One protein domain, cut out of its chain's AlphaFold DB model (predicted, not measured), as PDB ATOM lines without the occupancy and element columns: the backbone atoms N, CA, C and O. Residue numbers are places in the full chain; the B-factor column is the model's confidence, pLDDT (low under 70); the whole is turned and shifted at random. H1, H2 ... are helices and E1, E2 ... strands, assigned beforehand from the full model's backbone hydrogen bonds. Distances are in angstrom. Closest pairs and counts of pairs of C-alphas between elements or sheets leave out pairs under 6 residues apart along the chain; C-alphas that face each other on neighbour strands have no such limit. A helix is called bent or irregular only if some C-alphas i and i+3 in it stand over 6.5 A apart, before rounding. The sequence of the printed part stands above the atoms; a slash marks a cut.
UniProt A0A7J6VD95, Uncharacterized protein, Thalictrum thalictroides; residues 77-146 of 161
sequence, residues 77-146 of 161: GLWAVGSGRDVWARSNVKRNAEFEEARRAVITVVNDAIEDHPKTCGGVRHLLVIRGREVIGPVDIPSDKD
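This is residues 77 to 146 of the 161 residues of an uncharacterized protein of Thalictrum thalictroides (UniProt A0A7J6VD95). One long helix, H2, is the backbone of the model, with a short, irregular helix, H1, packed on it near its last residues and a two-stranded hairpin, E1 and E2, running lengthwise over another side of H2, E1 the nearer strand. The printed part has 70 residues with two named helices and two named strands, in the order H1, H2, E1, E2; the sheet, order E1 - E2, is antiparallel. The class is mixed, helices and strands. The whole is compact, with a radius of gyration of the C-alphas of 12.3 A, and only just elongated, spanning 36 by 24 by 21 A.

H1, residues 82 to 89, touches H2, residues 99 to 116, which meets it with residues 109 to 113 alone; the closest C-alphas, of Gly 84 and Ala 113, are 5.1 A apart. They run opposite ways at a steep tilt of 59 degrees. Every O i to N i+4 pair in H2 is within hydrogen-bond range, but 2 of 4 in H1. H2 and E1, residues 126 to 131, are near each other, with 10 pairs of C-alphas within 10 A. E1 and E2, residues 134 to 140, form an antiparallel hairpin at 164 degrees; N 127 and O 139 are 2.8 A apart, within hydrogen-bond range. H1 is apart from both strands, and H2 from E2.

H1 begins at C-alpha 82, (-32.801, -23.733, 29.996), and measures 12.1 A; it is only just irregular, with C-alphas 83 and 86 6.9 A apart. H2 measures 25.5 A, E1 16.5 A and E2 18.1 A, ending at C-alpha 140, (-14.686, -27.388, 38.389).

The C-alphas of Lys 119 and Arg 133, the two farthest apart, are 35.9 A apart. The printed part has no cut, the E1 to E2 link is tight, and the other two are short. Mean pLDDT of the printed part is 77.3; 15 residues are under 70, among them 141 to 146.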
ATOM      1  N   GLY A  77     -36.283 -28.271  46.519       73.38
ATOM      2  CA  GLY A  77     -34.889 -28.329  46.990       73.38
ATOM      3  C   GLY A  77     -33.826 -28.200  45.891       73.38
ATOM      4  O   GLY A  77     -32.643 -28.070  46.195       73.38
ATOM      5  N   LEU A  78     -34.238 -28.239  44.625       83.94
ATOM      6  CA  LEU A  78     -33.400 -28.046  43.449       83.94
ATOM      7  C   LEU A  78     -34.213 -27.289  42.396       83.94
ATOM      8  O   LEU A  78     -35.435 -27.425  42.363       83.94
ATOM      9  N   TRP A  79     -33.543 -26.532  41.529       88.88
ATOM     10  CA  TRP A  79     -34.161 -25.872  40.381       88.88
ATOM     11  C   TRP A  79     -33.174 -25.793  39.218       88.88
ATOM     12  O   TRP A  79     -31.972 -25.640  39.441       88.88
ATOM     13  N   ALA A  80     -33.674 -25.861  37.985       88.44
ATOM     14  CA  ALA A  80     -32.866 -25.691  36.781       88.44
ATOM     15  C   ALA A  80     -33.560 -24.789  35.755       88.44
ATOM     16  O   ALA A  80     -34.778 -24.627  35.755       88.44
ATOM     17  N   VAL A  81     -32.758 -24.210  34.864       84.94
ATOM     18  CA  VAL A  81     -33.189 -23.307  33.788       84.94
ATOM     19  C   VAL A  81     -32.626 -23.774  32.448       84.94
ATOM     20  O   VAL A  81     -31.695 -24.583  32.409       84.94
ATOM     21  N   GLY A  82     -33.195 -23.292  31.340       85.81
ATOM     22  CA  GLY A  82     -32.801 -23.733  29.996       85.81
ATOM     23  C   GLY A  82     -32.992 -25.241  29.775       85.81
ATOM     24  O   GLY A  82     -33.947 -25.833  30.282       85.81
ATOM     25  N   SER A  83     -32.071 -25.868  29.034       82.81
ATOM     26  CA  SER A  83     -32.123 -27.300  28.694       82.81
ATOM     27  C   SER A  83     -31.967 -28.241  29.895       82.81
ATOM     28  O   SER A  83     -32.156 -29.430  29.740       82.81
ATOM     29  N   GLY A  84     -31.633 -27.750  31.095       84.06
ATOM     30  CA  GLY A  84     -31.555 -28.594  32.295       84.06
ATOM     31  C   GLY A  84     -32.903 -28.849  32.981       84.06
ATOM     32  O   GLY A  84     -32.956 -29.616  33.940       84.06
ATOM     33  N   ARG A  85     -33.990 -28.190  32.546       87.25
ATOM     34  CA  ARG A  85     -35.308 -28.261  33.208       87.25
ATOM     35  C   ARG A  85     -35.949 -29.645  33.152       87.25
ATOM     36  O   ARG A  85     -36.554 -30.067  34.129       87.25
ATOM     37  N   ASP A  86     -35.867 -30.330  32.022       85.50
ATOM     38  CA  ASP A  86     -36.466 -31.656  31.851       85.50
ATOM     39  C   ASP A  86     -35.740 -32.715  32.688       85.50
ATOM     40  O   ASP A  86     -36.384 -33.540  33.329       85.50
ATOM     41  N   VAL A  87     -34.412 -32.636  32.760       84.62
ATOM     42  CA  VAL A  87     -33.578 -33.466  33.633       84.62
ATOM     43  C   VAL A  87     -33.881 -33.192  35.103       84.62
ATOM     44  O   VAL A  87     -34.138 -34.119  35.874       84.62
ATOM     45  N   TRP A  88     -33.906 -31.918  35.490       87.75
ATOM     46  CA  TRP A  88     -34.268 -31.502  36.841       87.75
ATOM     47  C   TRP A  88     -35.661 -31.987  37.249       87.75
ATOM     48  O   TRP A  88     -35.815 -32.485  38.362       87.75
ATOM     49  N   ALA A  89     -36.654 -31.917  36.360       83.38
ATOM     50  CA  ALA A  89     -38.015 -32.373  36.644       83.38
ATOM     51  C   ALA A  89     -38.097 -33.880  36.956       83.38
ATOM     52  O   ALA A  89     -39.070 -34.332  37.558       83.38
ATOM     53  N   ARG A  90     -37.082 -34.666  36.565       81.75
ATOM     54  CA  ARG A  90     -36.945 -36.091  36.917       81.75
ATOM     55  C   ARG A  90     -36.183 -36.310  38.229       81.75
ATOM     56  O   ARG A  90     -36.171 -37.427  38.745       81.75
ATOM     57  N   SER A  91     -35.536 -35.277  38.767       80.81
ATOM     58  CA  SER A  91     -34.818 -35.344  40.039       80.81
ATOM     59  C   SER A  91     -35.795 -35.296  41.220       80.81
ATOM     60  O   SER A  91     -36.740 -34.516  41.232       80.81
ATOM     61  N   ASN A  92     -35.564 -36.125  42.241       75.94
ATOM     62  CA  ASN A  92     -36.421 -36.212  43.435       75.94
ATOM     63  C   ASN A  92     -35.767 -35.570  44.670       75.94
ATOM     64  O   ASN A  92     -35.841 -36.105  45.779       75.94
ATOM     65  N   VAL A  93     -35.083 -34.437  44.487       79.81
ATOM     66  CA  VAL A  93     -34.374 -33.768  45.587       79.81
ATOM     67  C   VAL A  93     -35.371 -33.115  46.532       79.81
ATOM     68  O   VAL A  93     -36.139 -32.230  46.154       79.81
ATOM     69  N   LYS A  94     -35.346 -33.540  47.794       77.00
ATOM     70  CA  LYS A  94     -36.228 -32.993  48.824       77.00
ATOM     71  C   LYS A  94     -35.784 -31.593  49.242       77.00
ATOM     72  O   LYS A  94     -34.596 -31.280  49.293       77.00
ATOM     73  N   ARG A  95     -36.758 -30.769  49.634       70.56
ATOM     74  CA  ARG A  95     -36.498 -29.542  50.396       70.56
ATOM     75  C   ARG A  95     -35.783 -29.928  51.698       70.56
ATOM     76  O   ARG A  95     -36.198 -30.883  52.353       70.56
ATOM     77  N   ASN A  96     -34.723 -29.201  52.054       78.06
ATOM     78  CA  ASN A  96     -33.834 -29.485  53.194       78.06
ATOM     79  C   ASN A  96     -32.942 -30.735  53.053       78.06
ATOM     80  O   ASN A  96     -32.562 -31.323  54.065       78.06
ATOM     81  N   ALA A  97     -32.605 -31.146  51.827       81.12
ATOM     82  CA  ALA A  97     -31.557 -32.144  51.609       81.12
ATOM     83  C   ALA A  97     -30.243 -31.732  52.300       81.12
ATOM     84  O   ALA A  97     -29.897 -30.546  52.362       81.12
ATOM     85  N   GLU A  98     -29.490 -32.710  52.804       84.88
ATOM     86  CA  GLU A  98     -28.166 -32.438  53.364       84.88
ATOM     87  C   GLU A  98     -27.213 -31.926  52.278       84.88
ATOM     88  O   GLU A  98     -27.349 -32.254  51.100       84.88
ATOM     89  N   PHE A  99     -26.193 -31.156  52.671       82.69
ATOM     90  CA  PHE A  99     -25.257 -30.540  51.724       82.69
ATOM     91  C   PHE A  99     -24.661 -31.537  50.712       82.69
ATOM     92  O   PHE A  99     -24.632 -31.259  49.516       82.69
ATOM     93  N   GLU A 100     -24.218 -32.715  51.163       83.25
ATOM     94  CA  GLU A 100     -23.642 -33.741  50.280       83.25
ATOM     95  C   GLU A 100     -24.680 -34.406  49.363       83.25
ATOM     96  O   GLU A 100     -24.335 -34.899  48.289       83.25
ATOM     97  N   GLU A 101     -25.947 -34.459  49.773       82.62
ATOM     98  CA  GLU A 101     -27.054 -34.933  48.938       82.62
ATOM     99  C   GLU A 101     -27.392 -33.893  47.865       82.62
ATOM    100  O   GLU A 101     -27.402 -34.225  46.679       82.62
ATOM    101  N   ALA A 102     -27.546 -32.624  48.257       82.62
ATOM    102  CA  ALA A 102     -27.778 -31.514  47.339       82.62
ATOM    103  C   ALA A 102     -26.631 -31.367  46.326       82.62
ATOM    104  O   ALA A 102     -26.879 -31.253  45.126       82.62
ATOM    105  N   ARG A 103     -25.368 -31.456  46.775       85.25
ATOM    106  CA  ARG A 103     -24.196 -31.409  45.886       85.25
ATOM    107  C   ARG A 103     -24.231 -32.535  44.859       85.25
ATOM    108  O   ARG A 103     -24.027 -32.276  43.677       85.25
ATOM    109  N   ARG A 104     -24.477 -33.775  45.295       84.62
ATOM    110  CA  ARG A 104     -24.569 -34.926  44.383       84.62
ATOM    111  C   ARG A 104     -25.689 -34.740  43.371       84.62
ATOM    112  O   ARG A 104     -25.454 -34.952  42.191       84.62
ATOM    113  N   ALA A 105     -26.855 -34.277  43.809       85.56
ATOM    114  CA  ALA A 105     -27.978 -34.068  42.911       85.56
ATOM    115  C   ALA A 105     -27.723 -32.975  41.864       85.56
ATOM    116  O   ALA A 105     -28.057 -33.173  40.700       85.56
ATOM    117  N   VAL A 106     -27.085 -31.860  42.243       86.06
ATOM    118  CA  VAL A 106     -26.666 -30.820  41.286       86.06
ATOM    119  C   VAL A 106     -25.711 -31.404  40.245       86.06
ATOM    120  O   VAL A 106     -25.901 -31.174  39.054       86.06
ATOM    121  N   ILE A 107     -24.713 -32.180  40.677       86.56
ATOM    122  CA  ILE A 107     -23.750 -32.816  39.768       86.56
ATOM    123  C   ILE A 107     -24.469 -33.765  38.804       86.56
ATOM    124  O   ILE A 107     -24.258 -33.662  37.600       86.56
ATOM    125  N   THR A 108     -25.351 -34.631  39.307       87.19
ATOM    126  CA  THR A 108     -26.139 -35.548  38.473       87.19
ATOM    127  C   THR A 108     -26.978 -34.791  37.448       87.19
ATOM    128  O   THR A 108     -26.863 -35.066  36.262       87.19
ATOM    129  N   VAL A 109     -27.743 -33.775  37.863       87.50
ATOM    130  CA  VAL A 109     -28.586 -33.000  36.936       87.50
ATOM    131  C   VAL A 109     -27.755 -32.280  35.872       87.50
ATOM    132  O   VAL A 109     -28.158 -32.232  34.714       87.50
ATOM    133  N   VAL A 110     -26.584 -31.742  36.224       86.88
ATOM    134  CA  VAL A 110     -25.684 -31.109  35.246       86.88
ATOM    135  C   VAL A 110     -25.118 -32.136  34.264       86.88
ATOM    136  O   VAL A 110     -25.046 -31.859  33.067       86.88
ATOM    137  N   ASN A 111     -24.714 -33.310  34.748       86.38
ATOM    138  CA  ASN A 111     -24.144 -34.365  33.912       86.38
ATOM    139  C   ASN A 111     -25.183 -34.905  32.927       86.38
ATOM    140  O   ASN A 111     -24.920 -34.922  31.725       86.38
ATOM    141  N   ASP A 112     -26.367 -35.240  33.433       88.56
ATOM    142  CA  ASP A 112     -27.496 -35.721  32.644       88.56
ATOM    143  C   ASP A 112     -27.944 -34.663  31.621       88.56
ATOM    144  O   ASP A 112     -28.204 -34.991  30.470       88.56
ATOM    145  N   ALA A 113     -27.964 -33.371  31.979       87.00
ATOM    146  CA  ALA A 113     -28.307 -32.304  31.030       87.00
ATOM    147  C   ALA A 113     -27.292 -32.182  29.883       87.00
ATOM    148  O   ALA A 113     -27.670 -31.889  28.750       87.00
ATOM    149  N   ILE A 114     -26.005 -32.414  30.153       86.25
ATOM    150  CA  ILE A 114     -24.966 -32.426  29.114       86.25
ATOM    151  C   ILE A 114     -25.111 -33.647  28.205       86.25
ATOM    152  O   ILE A 114     -24.892 -33.529  26.998       86.25
ATOM    153  N   GLU A 115     -25.463 -34.800  28.769       87.44
ATOM    154  CA  GLU A 115     -25.678 -36.034  28.012       87.44
ATOM    155  C   GLU A 115     -26.937 -35.964  27.138       87.44
ATOM    156  O   GLU A 115     -26.868 -36.285  25.950       87.44
ATOM    157  N   ASP A 116     -28.048 -35.469  27.690       88.56
ATOM    158  CA  ASP A 116     -29.334 -35.349  26.999       88.56
ATOM    159  C   ASP A 116     -29.328 -34.212  25.963       88.56
ATOM    160  O   ASP A 116     -29.930 -34.331  24.891       88.56
ATOM    161  N   HIS A 117     -28.609 -33.114  26.240       86.31
ATOM    162  CA  HIS A 117     -28.615 -31.902  25.412       86.31
ATOM    163  C   HIS A 117     -27.214 -31.438  24.960       86.31
ATOM    164  O   HIS A 117     -26.858 -30.261  25.116       86.31
ATOM    165  N   PRO A 118     -26.412 -32.292  24.293       84.06
ATOM    166  CA  PRO A 118     -24.993 -32.031  24.005       84.06
ATOM    167  C   PRO A 118     -24.750 -30.877  23.021       84.06
ATOM    168  O   PRO A 118     -23.631 -30.387  22.889       84.06
ATOM    169  N   LYS A 119     -25.787 -30.435  22.296       85.44
ATOM    170  CA  LYS A 119     -25.714 -29.284  21.379       85.44
ATOM    171  C   LYS A 119     -25.898 -27.939  22.083       85.44
ATOM    172  O   LYS A 119     -25.512 -26.920  21.522       85.44
ATOM    173  N   THR A 120     -26.521 -27.931  23.261       80.44
ATOM    174  CA  THR A 120     -26.864 -26.703  23.999       80.44
ATOM    175  C   THR A 120     -26.146 -26.592  25.338       80.44
ATOM    176  O   THR A 120     -26.014 -25.489  25.862       80.44
ATOM    177  N   CYS A 121     -25.660 -27.706  25.887       79.31
ATOM    178  CA  CYS A 121     -24.926 -27.752  27.143       79.31
ATOM    179  C   CYS A 121     -23.426 -27.941  26.875       79.31
ATOM    180  O   CYS A 121     -23.012 -28.876  26.191       79.31
ATOM    181  N   GLY A 122     -22.603 -27.026  27.395       75.19
ATOM    182  CA  GLY A 122     -21.145 -27.088  27.272       75.19
ATOM    183  C   GLY A 122     -20.511 -28.132  28.198       75.19
ATOM    184  O   GLY A 122     -21.110 -28.563  29.177       75.19
ATOM    185  N   GLY A 123     -19.267 -28.525  27.905       69.44
ATOM    186  CA  GLY A 123     -18.544 -29.530  28.696       69.44
ATOM    187  C   GLY A 123     -17.936 -29.018  30.009       69.44
ATOM    188  O   GLY A 123     -17.637 -29.827  30.884       69.44
ATOM    189  N   VAL A 124     -17.755 -27.700  30.156       69.88
ATOM    190  CA  VAL A 124     -17.179 -27.083  31.363       69.88
ATOM    191  C   VAL A 124     -18.273 -26.872  32.402       69.88
ATOM    192  O   VAL A 124     -19.341 -26.346  32.092       69.88
ATOM    193  N   ARG A 125     -18.001 -27.286  33.640       76.56
ATOM    194  CA  ARG A 125     -18.975 -27.332  34.729       76.56
ATOM    195  C   ARG A 125     -18.387 -26.633  35.938       76.56
ATOM    196  O   ARG A 125     -17.310 -27.010  36.386       76.56
ATOM    197  N   HIS A 126     -19.114 -25.677  36.498       74.31
ATOM    198  CA  HIS A 126     -18.695 -24.975  37.703       74.31
ATOM    199  C   HIS A 126     -19.717 -25.190  38.815       74.31
ATOM    200  O   HIS A 126     -20.922 -25.099  38.584       74.31
ATOM    201  N   LEU A 127     -19.230 -25.444  40.026       76.25
ATOM    202  CA  LEU A 127     -20.036 -25.496  41.237       76.25
ATOM    203  C   LEU A 127     -19.725 -24.289  42.116       76.25
ATOM    204  O   LEU A 127     -18.566 -24.037  42.455       76.25
ATOM    205  N   LEU A 128     -20.780 -23.590  42.523       77.12
ATOM    206  CA  LEU A 128     -20.740 -22.541  43.533       77.12
ATOM    207  C   LEU A 128     -21.555 -22.995  44.746       77.12
ATOM    208  O   LEU A 128     -22.671 -23.489  44.595       77.12
ATOM    209  N   VAL A 129     -21.009 -22.812  45.942       75.62
ATOM    210  CA  VAL A 129     -21.684 -23.114  47.206       75.62
ATOM    211  C   VAL A 129     -21.826 -21.828  48.001       75.62
ATOM    212  O   VAL A 129     -20.840 -21.145  48.257       75.62
ATOM    213  N   ILE A 130     -23.046 -21.519  48.429       71.81
ATOM    214  CA  ILE A 130     -23.322 -20.398  49.329       71.81
ATOM    215  C   ILE A 130     -23.623 -20.996  50.703       71.81
ATOM    216  O   ILE A 130     -24.502 -21.848  50.818       71.81
ATOM    217  N   ARG A 131     -22.890 -20.578  51.740       69.44
ATOM    218  CA  ARG A 131     -23.071 -21.033  53.126       69.44
ATOM    219  C   ARG A 131     -23.102 -19.837  54.075       69.44
ATOM    220  O   ARG A 131     -22.067 -19.289  54.447       69.44
ATOM    221  N   GLY A 132     -24.299 -19.434  54.487       70.19
ATOM    222  CA  GLY A 132     -24.505 -18.192  55.230       70.19
ATOM    223  C   GLY A 132     -24.004 -16.990  54.424       70.19
ATOM    224  O   GLY A 132     -24.535 -16.690  53.360       70.19
ATOM    225  N   ARG A 133     -22.961 -16.315  54.923       62.81
ATOM    226  CA  ARG A 133     -22.316 -15.171  54.246       62.81
ATOM    227  C   ARG A 133     -21.128 -15.563  53.365       62.81
ATOM    228  O   ARG A 133     -20.548 -14.699  52.714       62.81
ATOM    229  N   GLU A 134     -20.738 -16.833  53.369       56.56
ATOM    230  CA  GLU A 134     -19.598 -17.313  52.595       56.56
ATOM    231  C   GLU A 134     -20.046 -17.817  51.225       56.56
ATOM    232  O   GLU A 134     -21.045 -18.527  51.099       56.56
ATOM    233  N   VAL A 135     -19.263 -17.480  50.203       64.19
ATOM    234  CA  VAL A 135     -19.383 -18.034  48.854       64.19
ATOM    235  C   VAL A 135     -18.109 -18.824  48.571       64.19
ATOM    236  O   VAL A 135     -17.009 -18.281  48.631       64.19
ATOM    237  N   ILE A 136     -18.255 -20.117  48.294       65.44
ATOM    238  CA  ILE A 136     -17.166 -21.063  48.044       65.44
ATOM    239  C   ILE A 136     -17.261 -21.523  46.584       65.44
ATOM    240  O   ILE A 136     -18.270 -22.097  46.176       65.44
ATOM    241  N   GLY A 137     -16.204 -21.288  45.803       72.31
ATOM    242  CA  GLY A 137     -16.129 -21.609  44.372       72.31
ATOM    243  C   GLY A 137     -15.870 -20.371  43.495       72.31
ATOM    244  O   GLY A 137     -15.520 -19.322  44.035       72.31
ATOM    245  N   PRO A 138     -16.027 -20.472  42.162       66.75
ATOM    246  CA  PRO A 138     -16.396 -21.679  41.423       66.75
ATOM    247  C   PRO A 138     -15.301 -22.752  41.500       66.75
ATOM    248  O   PRO A 138     -14.115 -22.445  41.415       66.75
ATOM    249  N   VAL A 139     -15.697 -24.014  41.666       69.75
ATOM    250  CA  VAL A 139     -14.808 -25.174  41.484       69.75
ATOM    251  C   VAL A 139     -15.275 -25.988  40.289       69.75
ATOM    252  O   VAL A 139     -16.481 -26.116  40.069       69.75
ATOM    253  N   ASP A 140     -14.338 -26.535  39.521       71.12
ATOM    254  CA  ASP A 140     -14.686 -27.388  38.389       71.12
ATOM    255  C   ASP A 140     -15.339 -28.682  38.884       71.12
ATOM    256  O   ASP A 140     -14.825 -29.349  39.787       71.12
ATOM    257  N   ILE A 141     -16.489 -29.030  38.304       65.31
ATOM    258  CA  ILE A 141     -17.145 -30.310  38.573       65.31
ATOM    259  C   ILE A 141     -16.473 -31.351  37.674       65.31
ATOM    260  O   ILE A 141     -16.570 -31.227  36.448       65.31
ATOM    261  N   PRO A 142     -15.801 -32.370  38.241       60.97
ATOM    262  CA  PRO A 142     -15.227 -33.438  37.440       60.97
ATOM    263  C   PRO A 142     -16.331 -34.132  36.645       60.97
ATOM    264  O   PRO A 142     -17.454 -34.300  37.131       60.97
ATOM    265  N   SER A 143     -16.019 -34.545  35.417       55.44
ATOM    266  CA  SER A 143     -16.930 -35.424  34.699       55.44
ATOM    267  C   SER A 143     -17.012 -36.772  35.423       55.44
ATOM    268  O   SER A 143     -16.053 -37.156  36.087       55.44
ATOM    269  N   ASP A 144     -18.114 -37.523  35.317       47.47
ATOM    270  CA  ASP A 144     -18.191 -38.866  35.932       47.47
ATOM    271  C   ASP A 144     -17.082 -39.814  35.428       47.47
ATOM    272  O   ASP A 144     -16.778 -40.820  36.065       47.47
ATOM    273  N   LYS A 145     -16.407 -39.462  34.323       39.53
ATOM    274  CA  LYS A 145     -15.219 -40.159  33.812       39.53
ATOM    275  C   LYS A 145     -13.928 -39.846  34.595       39.53
ATOM    276  O   LYS A 145     -12.954 -40.573  34.436       39.53
ATOM    277  N   ASP A 146     -13.934 -38.833  35.462       35.94
ATOM    278  CA  ASP A 146     -12.778 -38.310  36.210       35.94
ATOM    279  C   ASP A 146     -12.921 -38.428  37.738       35.94
ATOM    280  O   ASP A 146     -12.067 -37.938  38.482       35.94
TER     281      ASP A 146